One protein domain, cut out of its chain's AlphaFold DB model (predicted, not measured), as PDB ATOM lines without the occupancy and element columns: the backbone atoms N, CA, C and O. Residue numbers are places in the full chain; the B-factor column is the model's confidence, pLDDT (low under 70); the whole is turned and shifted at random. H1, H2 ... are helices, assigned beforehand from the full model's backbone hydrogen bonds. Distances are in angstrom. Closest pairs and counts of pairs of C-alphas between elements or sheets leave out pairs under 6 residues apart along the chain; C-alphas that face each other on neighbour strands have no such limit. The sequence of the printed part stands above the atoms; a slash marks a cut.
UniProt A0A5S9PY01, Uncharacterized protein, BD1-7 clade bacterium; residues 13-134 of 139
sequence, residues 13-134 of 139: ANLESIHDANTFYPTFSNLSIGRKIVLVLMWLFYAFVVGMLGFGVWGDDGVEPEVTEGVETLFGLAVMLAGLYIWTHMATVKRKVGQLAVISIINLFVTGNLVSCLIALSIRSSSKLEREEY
ATOM      1  N   ALA A  13    -474.946 353.577 -20.519       59.12
ATOM      2  CA  ALA A  13    -475.895 352.674 -19.866       59.12
ATOM      3  C   ALA A  13    -477.056 352.221 -20.777       59.12
ATOM      4  O   ALA A  13    -477.541 351.097 -20.659       59.12
ATOM      5  N   ASN A  14    -477.499 353.070 -21.711       59.50
ATOM      6  CA  ASN A  14    -478.545 352.696 -22.660       59.50
ATOM      7  C   ASN A  14    -477.996 351.733 -23.717       59.50
ATOM      8  O   ASN A  14    -478.695 350.800 -24.095       59.50
ATOM      9  N   LEU A  15    -476.748 351.918 -24.165       60.59
ATOM     10  CA  LEU A  15    -476.098 351.031 -25.135       60.59
ATOM     11  C   LEU A  15    -475.848 349.639 -24.551       60.59
ATOM     12  O   LEU A  15    -476.099 348.654 -25.236       60.59
ATOM     13  N   GLU A  16    -475.432 349.557 -23.289       62.31
ATOM     14  CA  GLU A  16    -475.226 348.285 -22.586       62.31
ATOM     15  C   GLU A  16    -476.561 347.548 -22.369       62.31
ATOM     16  O   GLU A  16    -476.675 346.365 -22.678       62.31
ATOM     17  N   SER A  17    -477.626 348.271 -21.996       61.72
ATOM     18  CA  SER A  17    -478.975 347.690 -21.888       61.72
ATOM     19  C   SER A  17    -479.547 347.204 -23.230       61.72
ATOM     20  O   SER A  17    -480.253 346.200 -23.273       61.72
ATOM     21  N   ILE A  18    -479.237 347.896 -24.335       60.47
ATOM     22  CA  ILE A  18    -479.640 347.499 -25.695       60.47
ATOM     23  C   ILE A  18    -478.809 346.301 -26.163       60.47
ATOM     24  O   ILE A  18    -479.338 345.421 -26.842       60.47
ATOM     25  N   HIS A  19    -477.526 346.256 -25.795       62.16
ATOM     26  CA  HIS A  19    -476.662 345.117 -26.061       62.16
ATOM     27  C   HIS A  19    -477.224 343.874 -25.372       62.16
ATOM     28  O   HIS A  19    -477.594 342.934 -26.067       62.16
ATOM     29  N   ASP A  20    -477.435 343.918 -24.055       61.75
ATOM     30  CA  ASP A  20    -478.001 342.813 -23.272       61.75
ATOM     31  C   ASP A  20    -479.398 342.384 -23.738       61.75
ATOM     32  O   ASP A  20    -479.697 341.191 -23.763       61.75
ATOM     33  N   ALA A  21    -480.245 343.329 -24.163       63.19
ATOM     34  CA  ALA A  21    -481.569 343.019 -24.703       63.19
ATOM     35  C   ALA A  21    -481.518 342.239 -26.032       63.19
ATOM     36  O   ALA A  21    -482.427 341.456 -26.309       63.19
ATOM     37  N   ASN A  22    -480.463 342.424 -26.833       63.50
ATOM     38  CA  ASN A  22    -480.285 341.770 -28.134       63.50
ATOM     39  C   ASN A  22    -479.292 340.593 -28.106       63.50
ATOM     40  O   ASN A  22    -479.145 339.903 -29.123       63.50
ATOM     41  N   THR A  23    -478.620 340.346 -26.975       65.88
ATOM     42  CA  THR A  23    -477.694 339.221 -26.803       65.88
ATOM     43  C   THR A  23    -478.475 337.925 -26.639       65.88
ATOM     44  O   THR A  23    -479.099 337.660 -25.612       65.88
ATOM     45  N   PHE A  24    -478.427 337.072 -27.657       69.81
ATOM     46  CA  PHE A  24    -479.193 335.834 -27.667       69.81
ATOM     47  C   PHE A  24    -478.290 334.611 -27.520       69.81
ATOM     48  O   PHE A  24    -477.494 334.287 -28.401       69.81
ATOM     49  N   TYR A  25    -478.452 333.865 -26.424       74.81
ATOM     50  CA  TYR A  25    -477.687 332.638 -26.205       74.81
ATOM     51  C   TYR A  25    -478.203 331.497 -27.098       74.81
ATOM     52  O   TYR A  25    -479.363 331.070 -26.962       74.81
ATOM     53  N   PRO A  26    -477.361 330.945 -27.994       76.12
ATOM     54  CA  PRO A  26    -477.774 329.895 -28.903       76.12
ATOM     55  C   PRO A  26    -477.815 328.540 -28.188       76.12
ATOM     56  O   PRO A  26    -476.864 327.763 -28.207       76.12
ATOM     57  N   THR A  27    -478.947 328.256 -27.544       83.38
ATOM     58  CA  THR A  27    -479.220 326.983 -26.865       83.38
ATOM     59  C   THR A  27    -480.299 326.180 -27.592       83.38
ATOM     60  O   THR A  27    -481.076 326.718 -28.385       83.38
ATOM     61  N   PHE A  28    -480.380 324.878 -27.304       80.56
ATOM     62  CA  PHE A  28    -481.415 324.007 -27.871       80.56
ATOM     63  C   PHE A  28    -482.832 324.485 -27.514       80.56
ATOM     64  O   PHE A  28    -483.723 324.476 -28.362       80.56
ATOM     65  N   SER A  29    -483.042 324.968 -26.285       84.00
ATOM     66  CA  SER A  29    -484.331 325.502 -25.817       84.00
ATOM     67  C   SER A  29    -484.813 326.685 -26.654       84.00
ATOM     68  O   SER A  29    -486.003 326.789 -26.945       84.00
ATOM     69  N   ASN A  30    -483.871 327.488 -27.133       83.94
ATOM     70  CA  ASN A  30    -484.077 328.698 -27.916       83.94
ATOM     71  C   ASN A  30    -484.217 328.450 -29.429       83.94
ATOM     72  O   ASN A  30    -484.207 329.386 -30.228       83.94
ATOM     73  N   LEU A  31    -484.294 327.188 -29.850       85.44
ATOM     74  CA  LEU A  31    -484.449 326.797 -31.245       85.44
ATOM     75  C   LEU A  31    -485.935 326.710 -31.632       85.44
ATOM     76  O   LEU A  31    -486.777 326.283 -30.833       85.44
ATOM     77  N   SER A  32    -486.258 327.045 -32.883       88.19
ATOM     78  CA  SER A  32    -487.626 326.894 -33.397       88.19
ATOM     79  C   SER A  32    -488.087 325.432 -33.354       88.19
ATOM     80  O   SER A  32    -487.300 324.505 -33.575       88.19
ATOM     81  N   ILE A  33    -489.380 325.217 -33.086       88.75
ATOM     82  CA  ILE A  33    -489.948 323.874 -32.898       88.75
ATOM     83  C   ILE A  33    -489.708 322.955 -34.102       88.75
ATOM     84  O   ILE A  33    -489.350 321.797 -33.920       88.75
ATOM     85  N   GLY A  34    -489.791 323.483 -35.329       87.00
ATOM     86  CA  GLY A  34    -489.526 322.706 -36.542       87.00
ATOM     87  C   GLY A  34    -488.108 322.131 -36.584       87.00
ATOM     88  O   GLY A  34    -487.925 320.958 -36.895       87.00
ATOM     89  N   ARG A  35    -487.097 322.911 -36.179       90.62
ATOM     90  CA  ARG A  35    -485.709 322.425 -36.115       90.62
ATOM     91  C   ARG A  35    -485.515 321.402 -35.001       90.62
ATOM     92  O   ARG A  35    -484.792 320.433 -35.199       90.62
ATOM     93  N   LYS A  36    -486.190 321.573 -33.859       92.25
ATOM     94  CA  LYS A  36    -486.190 320.570 -32.783       92.25
ATOM     95  C   LYS A  36    -486.763 319.240 -33.273       92.25
ATOM     96  O   LYS A  36    -486.131 318.211 -33.064       92.25
ATOM     97  N   ILE A  37    -487.901 319.269 -33.972       93.38
ATOM     98  CA  ILE A  37    -488.529 318.072 -34.551       93.38
ATOM     99  C   ILE A  37    -487.571 317.385 -35.526       93.38
ATOM    100  O   ILE A  37    -487.361 316.183 -35.410       93.38
ATOM    101  N   VAL A  38    -486.935 318.133 -36.433       92.69
ATOM    102  CA  VAL A  38    -485.949 317.570 -37.370       92.69
ATOM    103  C   VAL A  38    -484.791 316.894 -36.633       92.69
ATOM    104  O   VAL A  38    -484.431 315.771 -36.975       92.69
ATOM    105  N   LEU A  39    -484.232 317.536 -35.601       94.06
ATOM    106  CA  LEU A  39    -483.143 316.953 -34.813       94.06
ATOM    107  C   LEU A  39    -483.582 315.683 -34.076       94.06
ATOM    108  O   LEU A  39    -482.826 314.716 -34.039       94.06
ATOM    109  N   VAL A  40    -484.794 315.661 -33.518       95.12
ATOM    110  CA  VAL A  40    -485.349 314.468 -32.862       95.12
ATOM    111  C   VAL A  40    -485.554 313.341 -33.872       95.12
ATOM    112  O   VAL A  40    -485.102 312.229 -33.626       95.12
ATOM    113  N   LEU A  41    -486.168 313.617 -35.026       93.69
ATOM    114  CA  LEU A  41    -486.385 312.619 -36.077       93.69
ATOM    115  C   LEU A  41    -485.067 312.047 -36.608       93.69
ATOM    116  O   LEU A  41    -484.962 310.839 -36.800       93.69
ATOM    117  N   MET A  42    -484.054 312.894 -36.793       93.56
ATOM    118  CA  MET A  42    -482.708 312.475 -37.183       93.56
ATOM    119  C   MET A  42    -482.115 311.485 -36.167       93.56
ATOM    120  O   MET A  42    -481.630 310.422 -36.550       93.56
ATOM    121  N   TRP A  43    -482.196 311.791 -34.869       95.31
ATOM    122  CA  TRP A  43    -481.698 310.900 -33.817       95.31
ATOM    123  C   TRP A  43    -482.516 309.613 -33.672       95.31
ATOM    124  O   TRP A  43    -481.936 308.555 -33.444       95.31
ATOM    125  N   LEU A  44    -483.838 309.671 -33.852       95.19
ATOM    126  CA  LEU A  44    -484.692 308.481 -33.866       95.19
ATOM    127  C   LEU A  44    -484.357 307.563 -35.043       95.19
ATOM    128  O   LEU A  44    -484.261 306.353 -34.863       95.19
ATOM    129  N   PHE A  45    -484.131 308.132 -36.229       91.25
ATOM    130  CA  PHE A  45    -483.689 307.369 -37.394       91.25
ATOM    131  C   PHE A  45    -482.331 306.705 -37.142       91.25
ATOM    132  O   PHE A  45    -482.166 305.520 -37.417       91.25
ATOM    133  N   TYR A  46    -481.383 307.432 -36.549       92.19
ATOM    134  CA  TYR A  46    -480.090 306.867 -36.163       92.19
ATOM    135  C   TYR A  46    -480.234 305.698 -35.181       92.19
ATOM    136  O   TYR A  46    -479.682 304.625 -35.412       92.19
ATOM    137  N   ALA A  47    -481.018 305.883 -34.116       92.00
ATOM    138  CA  ALA A  47    -481.276 304.844 -33.124       92.00
ATOM    139  C   ALA A  47    -481.955 303.615 -33.742       92.00
ATOM    140  O   ALA A  47    -481.613 302.489 -33.394       92.00
ATOM    141  N   PHE A  48    -482.872 303.820 -34.690       90.38
ATOM    142  CA  PHE A  48    -483.509 302.740 -35.436       90.38
ATOM    143  C   PHE A  48    -482.497 301.938 -36.267       90.38
ATOM    144  O   PHE A  48    -482.476 300.713 -36.175       90.38
ATOM    145  N   VAL A  49    -481.621 302.609 -37.025       86.56
ATOM    146  CA  VAL A  49    -480.577 301.947 -37.829       86.56
ATOM    147  C   VAL A  49    -479.618 301.157 -36.938       86.56
ATOM    148  O   VAL A  49    -479.360 299.986 -37.204       86.56
ATOM    149  N   VAL A  50    -479.130 301.758 -35.850       88.19
ATOM    150  CA  VAL A  50    -478.229 301.080 -34.904       88.19
ATOM    151  C   VAL A  50    -478.930 299.916 -34.198       88.19
ATOM    152  O   VAL A  50    -478.327 298.861 -34.026       88.19
ATOM    153  N   GLY A  51    -480.203 300.069 -33.826       85.25
ATOM    154  CA  GLY A  51    -480.996 299.004 -33.213       85.25
ATOM    155  C   GLY A  51    -481.184 297.799 -34.137       85.25
ATOM    156  O   GLY A  51    -481.047 296.665 -33.689       85.25
ATOM    157  N   MET A  52    -481.422 298.036 -35.432       82.00
ATOM    158  CA  MET A  52    -481.505 296.973 -36.443       82.00
ATOM    159  C   MET A  52    -480.173 296.238 -36.613       82.00
ATOM    160  O   MET A  52    -480.160 295.011 -36.677       82.00
ATOM    161  N   LEU A  53    -479.053 296.970 -36.620       80.38
ATOM    162  CA  LEU A  53    -477.720 296.363 -36.653       80.38
ATOM    163  C   LEU A  53    -477.461 295.521 -35.399       80.38
ATOM    164  O   LEU A  53    -477.037 294.379 -35.516       80.38
ATOM    165  N   GLY A  54    -477.766 296.037 -34.206       75.25
ATOM    166  CA  GLY A  54    -477.578 295.298 -32.953       75.25
ATOM    167  C   GLY A  54    -478.421 294.021 -32.874       75.25
ATOM    168  O   GLY A  54    -477.921 292.983 -32.448       75.25
ATOM    169  N   PHE A  55    -479.675 294.070 -33.335       70.56
ATOM    170  CA  PHE A  55    -480.559 292.902 -33.364       70.56
ATOM    171  C   PHE A  55    -480.063 291.818 -34.331       70.56
ATOM    172  O   PHE A  55    -480.107 290.640 -33.990       70.56
ATOM    173  N   GLY A  56    -479.539 292.205 -35.500       66.25
ATOM    174  CA  GLY A  56    -479.003 291.260 -36.485       66.25
ATOM    175  C   GLY A  56    -477.736 290.521 -36.038       66.25
ATOM    176  O   GLY A  56    -477.463 289.442 -36.544       66.25
ATOM    177  N   VAL A  57    -476.978 291.076 -35.085       66.38
ATOM    178  CA  VAL A  57    -475.723 290.478 -34.586       66.38
ATOM    179  C   VAL A  57    -475.942 289.638 -33.331       66.38
ATOM    180  O   VAL A  57    -475.237 288.661 -33.123       66.38
ATOM    181  N   TRP A  58    -476.872 290.038 -32.459       64.25
ATOM    182  CA  TRP A  58    -477.090 289.389 -31.154       64.25
ATOM    183  C   TRP A  58    -478.323 288.479 -31.108       64.25
ATOM    184  O   TRP A  58    -478.539 287.809 -30.104       64.25
ATOM    185  N   GLY A  59    -479.164 288.492 -32.145       63.53
ATOM    186  CA  GLY A  59    -480.403 287.714 -32.196       63.53
ATOM    187  C   GLY A  59    -480.280 286.329 -32.833       63.53
ATOM    188  O   GLY A  59    -481.246 285.572 -32.771       63.53
ATOM    189  N   ASP A  60    -479.141 286.002 -33.446       61.09
ATOM    190  CA  ASP A  60    -478.949 284.749 -34.178       61.09
ATOM    191  C   ASP A  60    -477.630 284.077 -33.762       61.09
ATOM    192  O   ASP A  60    -476.547 284.631 -33.942       61.09
ATOM    193  N   ASP A  61    -477.723 282.878 -33.188       61.78
ATOM    194  CA  ASP A  61    -476.569 282.079 -32.751       61.78
ATOM    195  C   ASP A  61    -475.890 281.344 -33.933       61.78
ATOM    196  O   ASP A  61    -474.893 280.643 -33.744       61.78
ATOM    197  N   GLY A  62    -476.434 281.474 -35.152       62.62
ATOM    198  CA  GLY A  62    -476.008 280.764 -36.363       62.62
ATOM    199  C   GLY A  62    -475.420 281.639 -37.472       62.62
ATOM    200  O   GLY A  62    -475.407 281.205 -38.622       62.62
ATOM    201  N   VAL A  63    -474.957 282.856 -37.165       64.94
ATOM    202  CA  VAL A  63    -474.460 283.804 -38.177       64.94
ATOM    203  C   VAL A  63    -473.255 283.225 -38.929       64.94
ATOM    204  O   VAL A  63    -472.197 282.968 -38.354       64.94
ATOM    205  N   GLU A  64    -473.418 283.025 -40.238       67.19
ATOM    206  CA  GLU A  64    -472.346 282.584 -41.132       67.19
ATOM    207  C   GLU A  64    -471.213 283.632 -41.204       67.19
ATOM    208  O   GLU A  64    -471.477 284.835 -41.165       67.19
ATOM    209  N   PRO A  65    -469.941 283.216 -41.357       62.81
ATOM    210  CA  PRO A  65    -468.786 284.115 -41.284       62.81
ATOM    211  C   PRO A  65    -468.781 285.255 -42.326       62.81
ATOM    212  O   PRO A  65    -468.266 286.337 -42.042       62.81
ATOM    213  N   GLU A  66    -469.395 285.068 -43.501       66.56
ATOM    214  CA  GLU A  66    -469.563 286.138 -44.508       66.56
ATOM    215  C   GLU A  66    -470.515 287.253 -44.037       66.56
ATOM    216  O   GLU A  66    -470.358 288.418 -44.409       66.56
ATOM    217  N   VAL A  67    -471.485 286.931 -43.177       66.50
ATOM    218  CA  VAL A  67    -472.432 287.907 -42.622       66.50
ATOM    219  C   VAL A  67    -471.747 288.775 -41.561       66.50
ATOM    220  O   VAL A  67    -472.008 289.978 -41.488       66.50
ATOM    221  N   THR A  68    -470.805 288.217 -40.793       66.88
ATOM    222  CA  THR A  68    -470.020 288.968 -39.796       66.88
ATOM    223  C   THR A  68    -469.114 290.047 -40.403       66.88
ATOM    224  O   THR A  68    -469.049 291.142 -39.848       66.88
ATOM    225  N   GLU A  69    -468.480 289.822 -41.561       67.94
ATOM    226  CA  GLU A  69    -467.669 290.867 -42.225       67.94
ATOM    227  C   GLU A  69    -468.526 292.053 -42.711       67.94
ATOM    228  O   GLU A  69    -468.136 293.225 -42.612       67.94
ATOM    229  N   GLY A  70    -469.743 291.772 -43.192       75.62
ATOM    230  CA  GLY A  70    -470.706 292.804 -43.580       75.62
ATOM    231  C   GLY A  70    -471.150 293.668 -42.395       75.62
ATOM    232  O   GLY A  70    -471.281 294.889 -42.522       75.62
ATOM    233  N   VAL A  71    -471.325 293.054 -41.224       77.44
ATOM    234  CA  VAL A  71    -471.704 293.734 -39.978       77.44
ATOM    235  C   VAL A  71    -470.648 294.747 -39.538       77.44
ATOM    236  O   VAL A  71    -471.006 295.871 -39.185       77.44
ATOM    237  N   GLU A  72    -469.360 294.395 -39.568       77.88
ATOM    238  CA  GLU A  72    -468.284 295.308 -39.156       77.88
ATOM    239  C   GLU A  72    -468.226 296.559 -40.043       77.88
ATOM    240  O   GLU A  72    -468.120 297.689 -39.553       77.88
ATOM    241  N   THR A  73    -468.386 296.369 -41.356       82.31
ATOM    242  CA  THR A  73    -468.449 297.469 -42.328       82.31
ATOM    243  C   THR A  73    -469.654 298.375 -42.060       82.31
ATOM    244  O   THR A  73    -469.528 299.605 -42.043       82.31
ATOM    245  N   LEU A  74    -470.827 297.789 -41.795       83.62
ATOM    246  CA  LEU A  74    -472.039 298.537 -41.449       83.62
ATOM    247  C   LEU A  74    -471.905 299.278 -40.113       83.62
ATOM    248  O   LEU A  74    -472.378 300.410 -39.991       83.62
ATOM    249  N   PHE A  75    -471.219 298.690 -39.133       84.81
ATOM    250  CA  PHE A  75    -470.917 299.343 -37.865       84.81
ATOM    251  C   PHE A  75    -470.006 300.561 -38.066       84.81
ATOM    252  O   PHE A  75    -470.302 301.644 -37.558       84.81
ATOM    253  N   GLY A  76    -468.949 300.433 -38.875       87.00
ATOM    254  CA  GLY A  76    -468.083 301.556 -39.246       87.00
ATOM    255  C   GLY A  76    -468.855 302.702 -39.913       87.00
ATOM    256  O   GLY A  76    -468.694 303.869 -39.542       87.00
ATOM    257  N   LEU A  77    -469.763 302.377 -40.839       87.25
ATOM    258  CA  LEU A  77    -470.654 303.358 -41.468       87.25
ATOM    259  C   LEU A  77    -471.602 304.019 -40.456       87.25
ATOM    260  O   LEU A  77    -471.806 305.233 -40.518       87.25
ATOM    261  N   ALA A  78    -472.143 303.262 -39.497       89.31
ATOM    262  CA  ALA A  78    -472.994 303.799 -38.439       89.31
ATOM    263  C   ALA A  78    -472.233 304.769 -37.520       89.31
ATOM    264  O   ALA A  78    -472.776 305.807 -37.141       89.31
ATOM    265  N   VAL A  79    -470.968 304.494 -37.193       90.44
ATOM    266  CA  VAL A  79    -470.118 305.416 -36.418       90.44
ATOM    267  C   VAL A  79    -469.837 306.698 -37.209       90.44
ATOM    268  O   VAL A  79    -469.979 307.800 -36.674       90.44
ATOM    269  N   MET A  80    -469.504 306.578 -38.498       90.06
ATOM    270  CA  MET A  80    -469.290 307.737 -39.370       90.06
ATOM    271  C   MET A  80    -470.552 308.610 -39.472       90.06
ATOM    272  O   MET A  80    -470.478 309.837 -39.355       90.06
ATOM    273  N   LEU A  81    -471.724 307.984 -39.631       90.06
ATOM    274  CA  LEU A  81    -473.012 308.675 -39.669       90.06
ATOM    275  C   LEU A  81    -473.315 309.386 -38.341       90.06
ATOM    276  O   LEU A  81    -473.791 310.522 -38.356       90.06
ATOM    277  N   ALA A  82    -472.974 308.768 -37.204       93.12
ATOM    278  CA  ALA A  82    -473.089 309.385 -35.882       93.12
ATOM    279  C   ALA A  82    -472.311 310.702 -35.817       93.12
ATOM    280  O   ALA A  82    -472.844 311.719 -35.378       93.12
ATOM    281  N   GLY A  83    -471.066 310.703 -36.306       93.50
ATOM    282  CA  GLY A  83    -470.228 311.899 -36.361       93.50
ATOM    283  C   GLY A  83    -470.877 313.028 -37.166       93.50
ATOM    284  O   GLY A  83    -470.946 314.167 -36.697       93.50
ATOM    285  N   LEU A  84    -471.434 312.708 -38.339       91.81
ATOM    286  CA  LEU A  84    -472.157 313.679 -39.163       91.81
ATOM    287  C   LEU A  84    -473.412 314.218 -38.456       91.81
ATOM    288  O   LEU A  84    -473.707 315.412 -38.543       91.81
ATOM    289  N   TYR A  85    -474.142 313.370 -37.729       94.06
ATOM    290  CA  TYR A  85    -475.354 313.753 -37.000       94.06
ATOM    291  C   TYR A  85    -475.046 314.615 -35.775       94.06
ATOM    292  O   TYR A  85    -475.708 315.635 -35.567       94.06
ATOM    293  N   ILE A  86    -473.993 314.290 -35.021       95.44
ATOM    294  CA  ILE A  86    -473.481 315.131 -33.929       95.44
ATOM    295  C   ILE A  86    -473.080 316.499 -34.480       95.44
ATOM    296  O   ILE A  86    -473.482 317.531 -33.938       95.44
ATOM    297  N   TRP A  87    -472.333 316.527 -35.585       95.56
ATOM    298  CA  TRP A  87    -471.912 317.781 -36.194       95.56
ATOM    299  C   TRP A  87    -473.109 318.611 -36.669       95.56
ATOM    300  O   TRP A  87    -473.189 319.806 -36.381       95.56
ATOM    301  N   THR A  88    -474.089 317.972 -37.308       93.94
ATOM    302  CA  THR A  88    -475.330 318.620 -37.750       93.94
ATOM    303  C   THR A  88    -476.130 319.178 -36.580       93.94
ATOM    304  O   THR A  88    -476.606 320.316 -36.648       93.94
ATOM    305  N   HIS A  89    -476.229 318.431 -35.481       95.12
ATOM    306  CA  HIS A  89    -476.881 318.880 -34.259       95.12
ATOM    307  C   HIS A  89    -476.199 320.131 -33.699       95.12
ATOM    308  O   HIS A  89    -476.852 321.157 -33.507       95.12
ATOM    309  N   MET A  90    -474.879 320.084 -33.510       93.50
ATOM    310  CA  MET A  90    -474.112 321.204 -32.964       93.50
ATOM    311  C   MET A  90    -474.170 322.434 -33.871       93.50
ATOM    312  O   MET A  90    -474.402 323.540 -33.384       93.50
ATOM    313  N   ALA A  91    -474.021 322.257 -35.185       93.25
ATOM    314  CA  ALA A  91    -474.104 323.348 -36.151       93.25
ATOM    315  C   ALA A  91    -475.496 323.997 -36.169       93.25
ATOM    316  O   ALA A  91    -475.605 325.217 -36.298       93.25
ATOM    317  N   THR A  92    -476.552 323.199 -35.994       92.44
ATOM    318  CA  THR A  92    -477.937 323.683 -35.923       92.44
ATOM    319  C   THR A  92    -478.195 324.453 -34.631       92.44
ATOM    320  O   THR A  92    -478.691 325.577 -34.683       92.44
ATOM    321  N   VAL A  93    -477.833 323.886 -33.476       91.50
ATOM    322  CA  VAL A  93    -478.051 324.510 -32.158       91.50
ATOM    323  C   VAL A  93    -477.272 325.818 -32.031       91.50
ATOM    324  O   VAL A  93    -477.822 326.830 -31.601       91.50
ATOM    325  N   LYS A  94    -476.015 325.821 -32.485       89.12
ATOM    326  CA  LYS A  94    -475.121 326.985 -32.442       89.12
ATOM    327  C   LYS A  94    -475.285 327.939 -33.629       89.12
ATOM    328  O   LYS A  94    -474.524 328.892 -33.753       89.12
ATOM    329  N   ARG A  95    -476.246 327.683 -34.529       88.81
ATOM    330  CA  ARG A  95    -476.533 328.524 -35.710       88.81
ATOM    331  C   ARG A  95    -475.280 328.811 -36.549       88.81
ATOM    332  O   ARG A  95    -475.065 329.918 -37.052       88.81
ATOM    333  N   LYS A  96    -474.424 327.799 -36.718       89.75
ATOM    334  CA  LYS A  96    -473.181 327.892 -37.495       89.75
ATOM    335  C   LYS A  96    -473.479 327.776 -38.984       89.75
ATOM    336  O   LYS A  96    -473.301 326.726 -39.596       89.75
ATOM    337  N   VAL A  97    -473.907 328.883 -39.582       89.62
ATOM    338  CA  VAL A  97    -474.302 328.989 -41.000       89.62
ATOM    339  C   VAL A  97    -473.243 328.438 -41.965       89.62
ATOM    340  O   VAL A  97    -473.596 327.782 -42.948       89.62
ATOM    341  N   GLY A  98    -471.957 328.693 -41.697       89.94
ATOM    342  CA  GLY A  98    -470.852 328.175 -42.509       89.94
ATOM    343  C   GLY A  98    -470.762 326.649 -42.460       89.94
ATOM    344  O   GLY A  98    -470.696 326.000 -43.499       89.94
ATOM    345  N   GLN A  99    -470.866 326.065 -41.264       94.31
ATOM    346  CA  GLN A  99    -470.852 324.611 -41.092       94.31
ATOM    347  C   GLN A  99    -472.092 323.952 -41.705       94.31
ATOM    348  O   GLN A  99    -471.966 322.934 -42.375       94.31
ATOM    349  N   LEU A 100    -473.275 324.562 -41.575       93.38
ATOM    350  CA  LEU A 100    -474.496 324.066 -42.223       93.38
ATOM    351  C   LEU A 100    -474.380 324.055 -43.757       93.38
ATOM    352  O   LEU A 100    -474.924 323.163 -44.407       93.38
ATOM    353  N   ALA A 101    -473.648 325.008 -44.349       93.44
ATOM    354  CA  ALA A 101    -473.362 324.993 -45.784       93.44
ATOM    355  C   ALA A 101    -472.485 323.793 -46.171       93.44
ATOM    356  O   ALA A 101    -472.815 323.077 -47.112       93.44
ATOM    357  N   VAL A 102    -471.415 323.540 -45.411       95.50
ATOM    358  CA  VAL A 102    -470.529 322.385 -45.622       95.50
ATOM    359  C   VAL A 102    -471.295 321.070 -45.469       95.50
ATOM    360  O   VAL A 102    -471.207 320.208 -46.337       95.50
ATOM    361  N   ILE A 103    -472.124 320.941 -44.431       94.62
ATOM    362  CA  ILE A 103    -472.977 319.764 -44.214       94.62
ATOM    363  C   ILE A 103    -473.939 319.551 -45.391       94.62
ATOM    364  O   ILE A 103    -474.141 318.419 -45.819       94.62
ATOM    365  N   SER A 104    -474.500 320.622 -45.958       92.75
ATOM    366  CA  SER A 104    -475.377 320.522 -47.136       92.75
ATOM    367  C   SER A 104    -474.631 319.948 -48.349       92.75
ATOM    368  O   SER A 104    -475.155 319.079 -49.042       92.75
ATOM    369  N   ILE A 105    -473.385 320.383 -48.568       94.38
ATOM    370  CA  ILE A 105    -472.509 319.871 -49.633       94.38
ATOM    371  C   ILE A 105    -472.175 318.393 -49.389       94.38
ATOM    372  O   ILE A 105    -472.293 317.587 -50.309       94.38
ATOM    373  N   ILE A 106    -471.822 318.013 -48.156       93.62
ATOM    374  CA  ILE A 106    -471.551 316.612 -47.792       93.62
ATOM    375  C   ILE A 106    -472.789 315.745 -48.048       93.62
ATOM    376  O   ILE A 106    -472.687 314.700 -48.691       93.62
ATOM    377  N   ASN A 107    -473.971 316.195 -47.618       91.75
ATOM    378  CA  ASN A 107    -475.214 315.466 -47.851       91.75
ATOM    379  C   ASN A 107    -475.471 315.261 -49.350       91.75
ATOM    380  O   ASN A 107    -475.795 314.150 -49.762       91.75
ATOM    381  N   LEU A 108    -475.262 316.287 -50.175       92.88
ATOM    382  CA  LEU A 108    -475.502 316.200 -51.614       92.88
ATOM    383  C   LEU A 108    -474.483 315.317 -52.351       92.88
ATOM    384  O   LEU A 108    -474.886 314.460 -53.130       92.88
ATOM    385  N   PHE A 109    -473.183 315.525 -52.126       91.50
ATOM    386  CA  PHE A 109    -472.131 314.919 -52.952       91.50
ATOM    387  C   PHE A 109    -471.533 313.642 -52.366       91.50
ATOM    388  O   PHE A 109    -471.153 312.759 -53.126       91.50
ATOM    389  N   VAL A 110    -471.437 313.533 -51.039       86.38
ATOM    390  CA  VAL A 110    -470.835 312.358 -50.385       86.38
ATOM    391  C   VAL A 110    -471.894 311.298 -50.124       86.38
ATOM    392  O   VAL A 110    -471.689 310.131 -50.433       86.38
ATOM    393  N   THR A 111    -473.046 311.701 -49.582       84.44
ATOM    394  CA  THR A 111    -474.118 310.745 -49.247       84.44
ATOM    395  C   THR A 111    -475.175 310.597 -50.343       84.44
ATOM    396  O   THR A 111    -476.024 309.717 -50.247       84.44
ATOM    397  N   GLY A 112    -475.171 311.467 -51.362       87.38
ATOM    398  CA  GLY A 112    -476.198 311.480 -52.412       87.38
ATOM    399  C   GLY A 112    -477.610 311.820 -51.912       87.38
ATOM    400  O   GLY A 112    -478.594 311.606 -52.618       87.38
ATOM    401  N   ASN A 113    -477.747 312.332 -50.686       89.81
ATOM    402  CA  ASN A 113    -479.022 312.528 -50.012       89.81
ATOM    403  C   ASN A 113    -479.552 313.955 -50.222       89.81
ATOM    404  O   ASN A 113    -479.309 314.872 -49.429       89.81
ATOM    405  N   LEU A 114    -480.324 314.122 -51.299       91.62
ATOM    406  CA  LEU A 114    -480.933 315.401 -51.669       91.62
ATOM    407  C   LEU A 114    -481.892 315.933 -50.593       91.62
ATOM    408  O   LEU A 114    -481.905 317.133 -50.325       91.62
ATOM    409  N   VAL A 115    -482.666 315.059 -49.944       91.31
ATOM    410  CA  VAL A 115    -483.630 315.459 -48.905       91.31
ATOM    411  C   VAL A 115    -482.900 316.068 -47.709       91.31
ATOM    412  O   VAL A 115    -483.225 317.176 -47.283       91.31
ATOM    413  N   SER A 116    -481.854 315.398 -47.218       88.88
ATOM    414  CA  SER A 116    -481.028 315.910 -46.116       88.88
ATOM    415  C   SER A 116    -480.308 317.210 -46.483       88.88
ATOM    416  O   SER A 116    -480.166 318.096 -45.639       88.88
ATOM    417  N   CYS A 117    -479.904 317.373 -47.748       92.25
ATOM    418  CA  CYS A 117    -479.351 318.630 -48.254       92.25
ATOM    419  C   CYS A 117    -480.372 319.779 -48.177       92.25
ATOM    420  O   CYS A 117    -480.070 320.833 -47.615       92.25
ATOM    421  N   LEU A 118    -481.599 319.574 -48.668       93.25
ATOM    422  CA  LEU A 118    -482.652 320.596 -48.626       93.25
ATOM    423  C   LEU A 118    -483.014 320.991 -47.190       93.25
ATOM    424  O   LEU A 118    -483.164 322.178 -46.895       93.25
ATOM    425  N   ILE A 119    -483.087 320.016 -46.281       92.19
ATOM    426  CA  ILE A 119    -483.314 320.271 -44.855       92.19
ATOM    427  C   ILE A 119    -482.177 321.129 -44.283       92.19
ATOM    428  O   ILE A 119    -482.442 322.160 -43.661       92.19
ATOM    429  N   ALA A 120    -480.914 320.764 -44.529       92.00
ATOM    430  CA  ALA A 120    -479.759 321.521 -44.051       92.00
ATOM    431  C   ALA A 120    -479.726 322.961 -44.604       92.00
ATOM    432  O   ALA A 120    -479.456 323.905 -43.855       92.00
ATOM    433  N   LEU A 121    -480.086 323.161 -45.877       92.31
ATOM    434  CA  LEU A 121    -480.210 324.488 -46.488       92.31
ATOM    435  C   LEU A 121    -481.355 325.311 -45.884       92.31
ATOM    436  O   LEU A 121    -481.178 326.503 -45.624       92.31
ATOM    437  N   SER A 122    -482.499 324.688 -45.599       92.50
ATOM    438  CA  SER A 122    -483.631 325.343 -44.933       92.50
ATOM    439  C   SER A 122    -483.261 325.812 -43.518       92.50
ATOM    440  O   SER A 122    -483.525 326.956 -43.130       92.50
ATOM    441  N   ILE A 123    -482.577 324.955 -42.751       91.94
ATOM    442  CA  ILE A 123    -482.057 325.290 -41.417       91.94
ATOM    443  C   ILE A 123    -481.035 326.424 -41.512       91.94
ATOM    444  O   ILE A 123    -481.072 327.361 -40.710       91.94
ATOM    445  N   ARG A 124    -480.142 326.375 -42.506       91.69
ATOM    446  CA  ARG A 124    -479.154 327.425 -42.765       91.69
ATOM    447  C   ARG A 124    -479.811 328.767 -43.057       91.69
ATOM    448  O   ARG A 124    -479.375 329.766 -42.498       91.69
ATOM    449  N   SER A 125    -480.829 328.796 -43.917       89.56
ATOM    450  CA  SER A 125    -481.553 330.024 -44.253       89.56
ATOM    451  C   SER A 125    -482.178 330.649 -43.008       89.56
ATOM    452  O   SER A 125    -481.978 331.829 -42.744       89.56
ATOM    453  N   SER A 126    -482.841 329.834 -42.188       87.56
ATOM    454  CA  SER A 126    -483.445 330.302 -40.933       87.56
ATOM    455  C   SER A 126    -482.385 330.815 -39.949       87.56
ATOM    456  O   SER A 126    -482.568 331.839 -39.307       87.56
ATOM    457  N   SER A 127    -481.240 330.132 -39.868       86.62
ATOM    458  CA  SER A 127    -480.134 330.517 -38.979       86.62
ATOM    459  C   SER A 127    -479.404 331.786 -39.433       86.62
ATOM    460  O   SER A 127    -478.775 332.446 -38.612       86.62
ATOM    461  N   LYS A 128    -479.451 332.123 -40.731       86.44
ATOM    462  CA  LYS A 128    -478.956 333.406 -41.249       86.44
ATOM    463  C   LYS A 128    -479.840 334.562 -40.809       86.44
ATOM    464  O   LYS A 128    -479.307 335.523 -40.280       86.44
ATOM    465  N   LEU A 129    -481.156 334.419 -40.971       84.56
ATOM    466  CA  LEU A 129    -482.122 335.435 -40.547       84.56
ATOM    467  C   LEU A 129    -481.991 335.724 -39.046       84.56
ATOM    468  O   LEU A 129    -481.884 336.875 -38.650       84.56
ATOM    469  N   GLU A 130    -481.867 334.685 -38.215       79.56
ATOM    470  CA  GLU A 130    -481.647 334.878 -36.776       79.56
ATOM    471  C   GLU A 130    -480.318 335.586 -36.461       79.56
ATOM    472  O   GLU A 130    -480.249 336.324 -35.490       79.56
ATOM    473  N   ARG A 131    -479.262 335.388 -37.261       78.06
ATOM    474  CA  ARG A 131    -477.981 336.116 -37.128       78.06
ATOM    475  C   ARG A 131    -478.048 337.574 -37.565       78.06
ATOM    476  O   ARG A 131    -477.180 338.340 -37.168       78.06
ATOM    477  N   GLU A 132    -479.014 337.930 -38.397       80.00
ATOM    478  CA  GLU A 132    -479.270 339.319 -38.778       80.00
ATOM    479  C   GLU A 132    -480.127 340.027 -37.718       80.00
ATOM    480  O   GLU A 132    -479.976 341.228 -37.514       80.00
ATOM    481  N   GLU A 133    -480.991 339.282 -37.023       77.00
ATOM    482  CA  GLU A 133    -481.894 339.800 -35.988       77.00
ATOM    483  C   GLU A 133    -481.243 339.889 -34.596       77.00
ATOM    484  O   GLU A 133    -481.503 340.841 -33.861       77.00
ATOM    485  N   TYR A 134    -480.381 338.931 -34.237       75.81
ATOM    486  CA  TYR A 134    -479.791 338.820 -32.900       75.81
ATOM    487  C   TYR A 134    -478.267 338.885 -32.921       75.81
ATOM    488  O   TYR A 134    -477.603 338.316 -33.793       75.81
TER     489      TYR A 134
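What this domain is: This is residues 13 to 134 of the 139 residues of an uncharacterized protein of BD1-7 clade bacterium (UniProt A0A5S9PY01). A long helical hairpin, H2 and H3, has a shorter one, H4 and H5, packed beside its end away from the H2 to H3 loop; beyond that same end residues 13 to 18 of H1 stick out. H2 to H5 make an up-and-down bundle, each running against the one before. The printed part has 122 residues with five named helices, H1 to H5 in order along the chain, which hold 98 of them; its class is all helix, and the whole is loose, with a radius of gyration of the C-alphas of 19.4 A and spans of 73 by 27 by 19 A.

How they stand to each other: H1, residues 13 to 22, touches no helix. H2, residues 33 to 58, and H3, residues 65 to 93, form a hairpin at a shallow tilt of 16 degrees, the closest C-alphas, Leu 39 and His 89, 6.6 A apart. H4, residues 97 to 109, and H5, residues 114 to 133, form another at 11 degrees, closest at C-alphas 104 and 117, 4.5 A. Every O i to N i+4 pair is within hydrogen-bond range in H1, H2, H4 and H5, and 23 of 25 in H3.

Where its parts are: H1 begins at C-alpha 13 (-475.895, 352.674, -19.866); H3, 42.4 A long, ends at C-alpha 93 (-478.051, 324.510, -32.158).

The domain as a whole: The printed part has no cut. Residues 13 to 24 and 56 to 69 have pLDDT under 70.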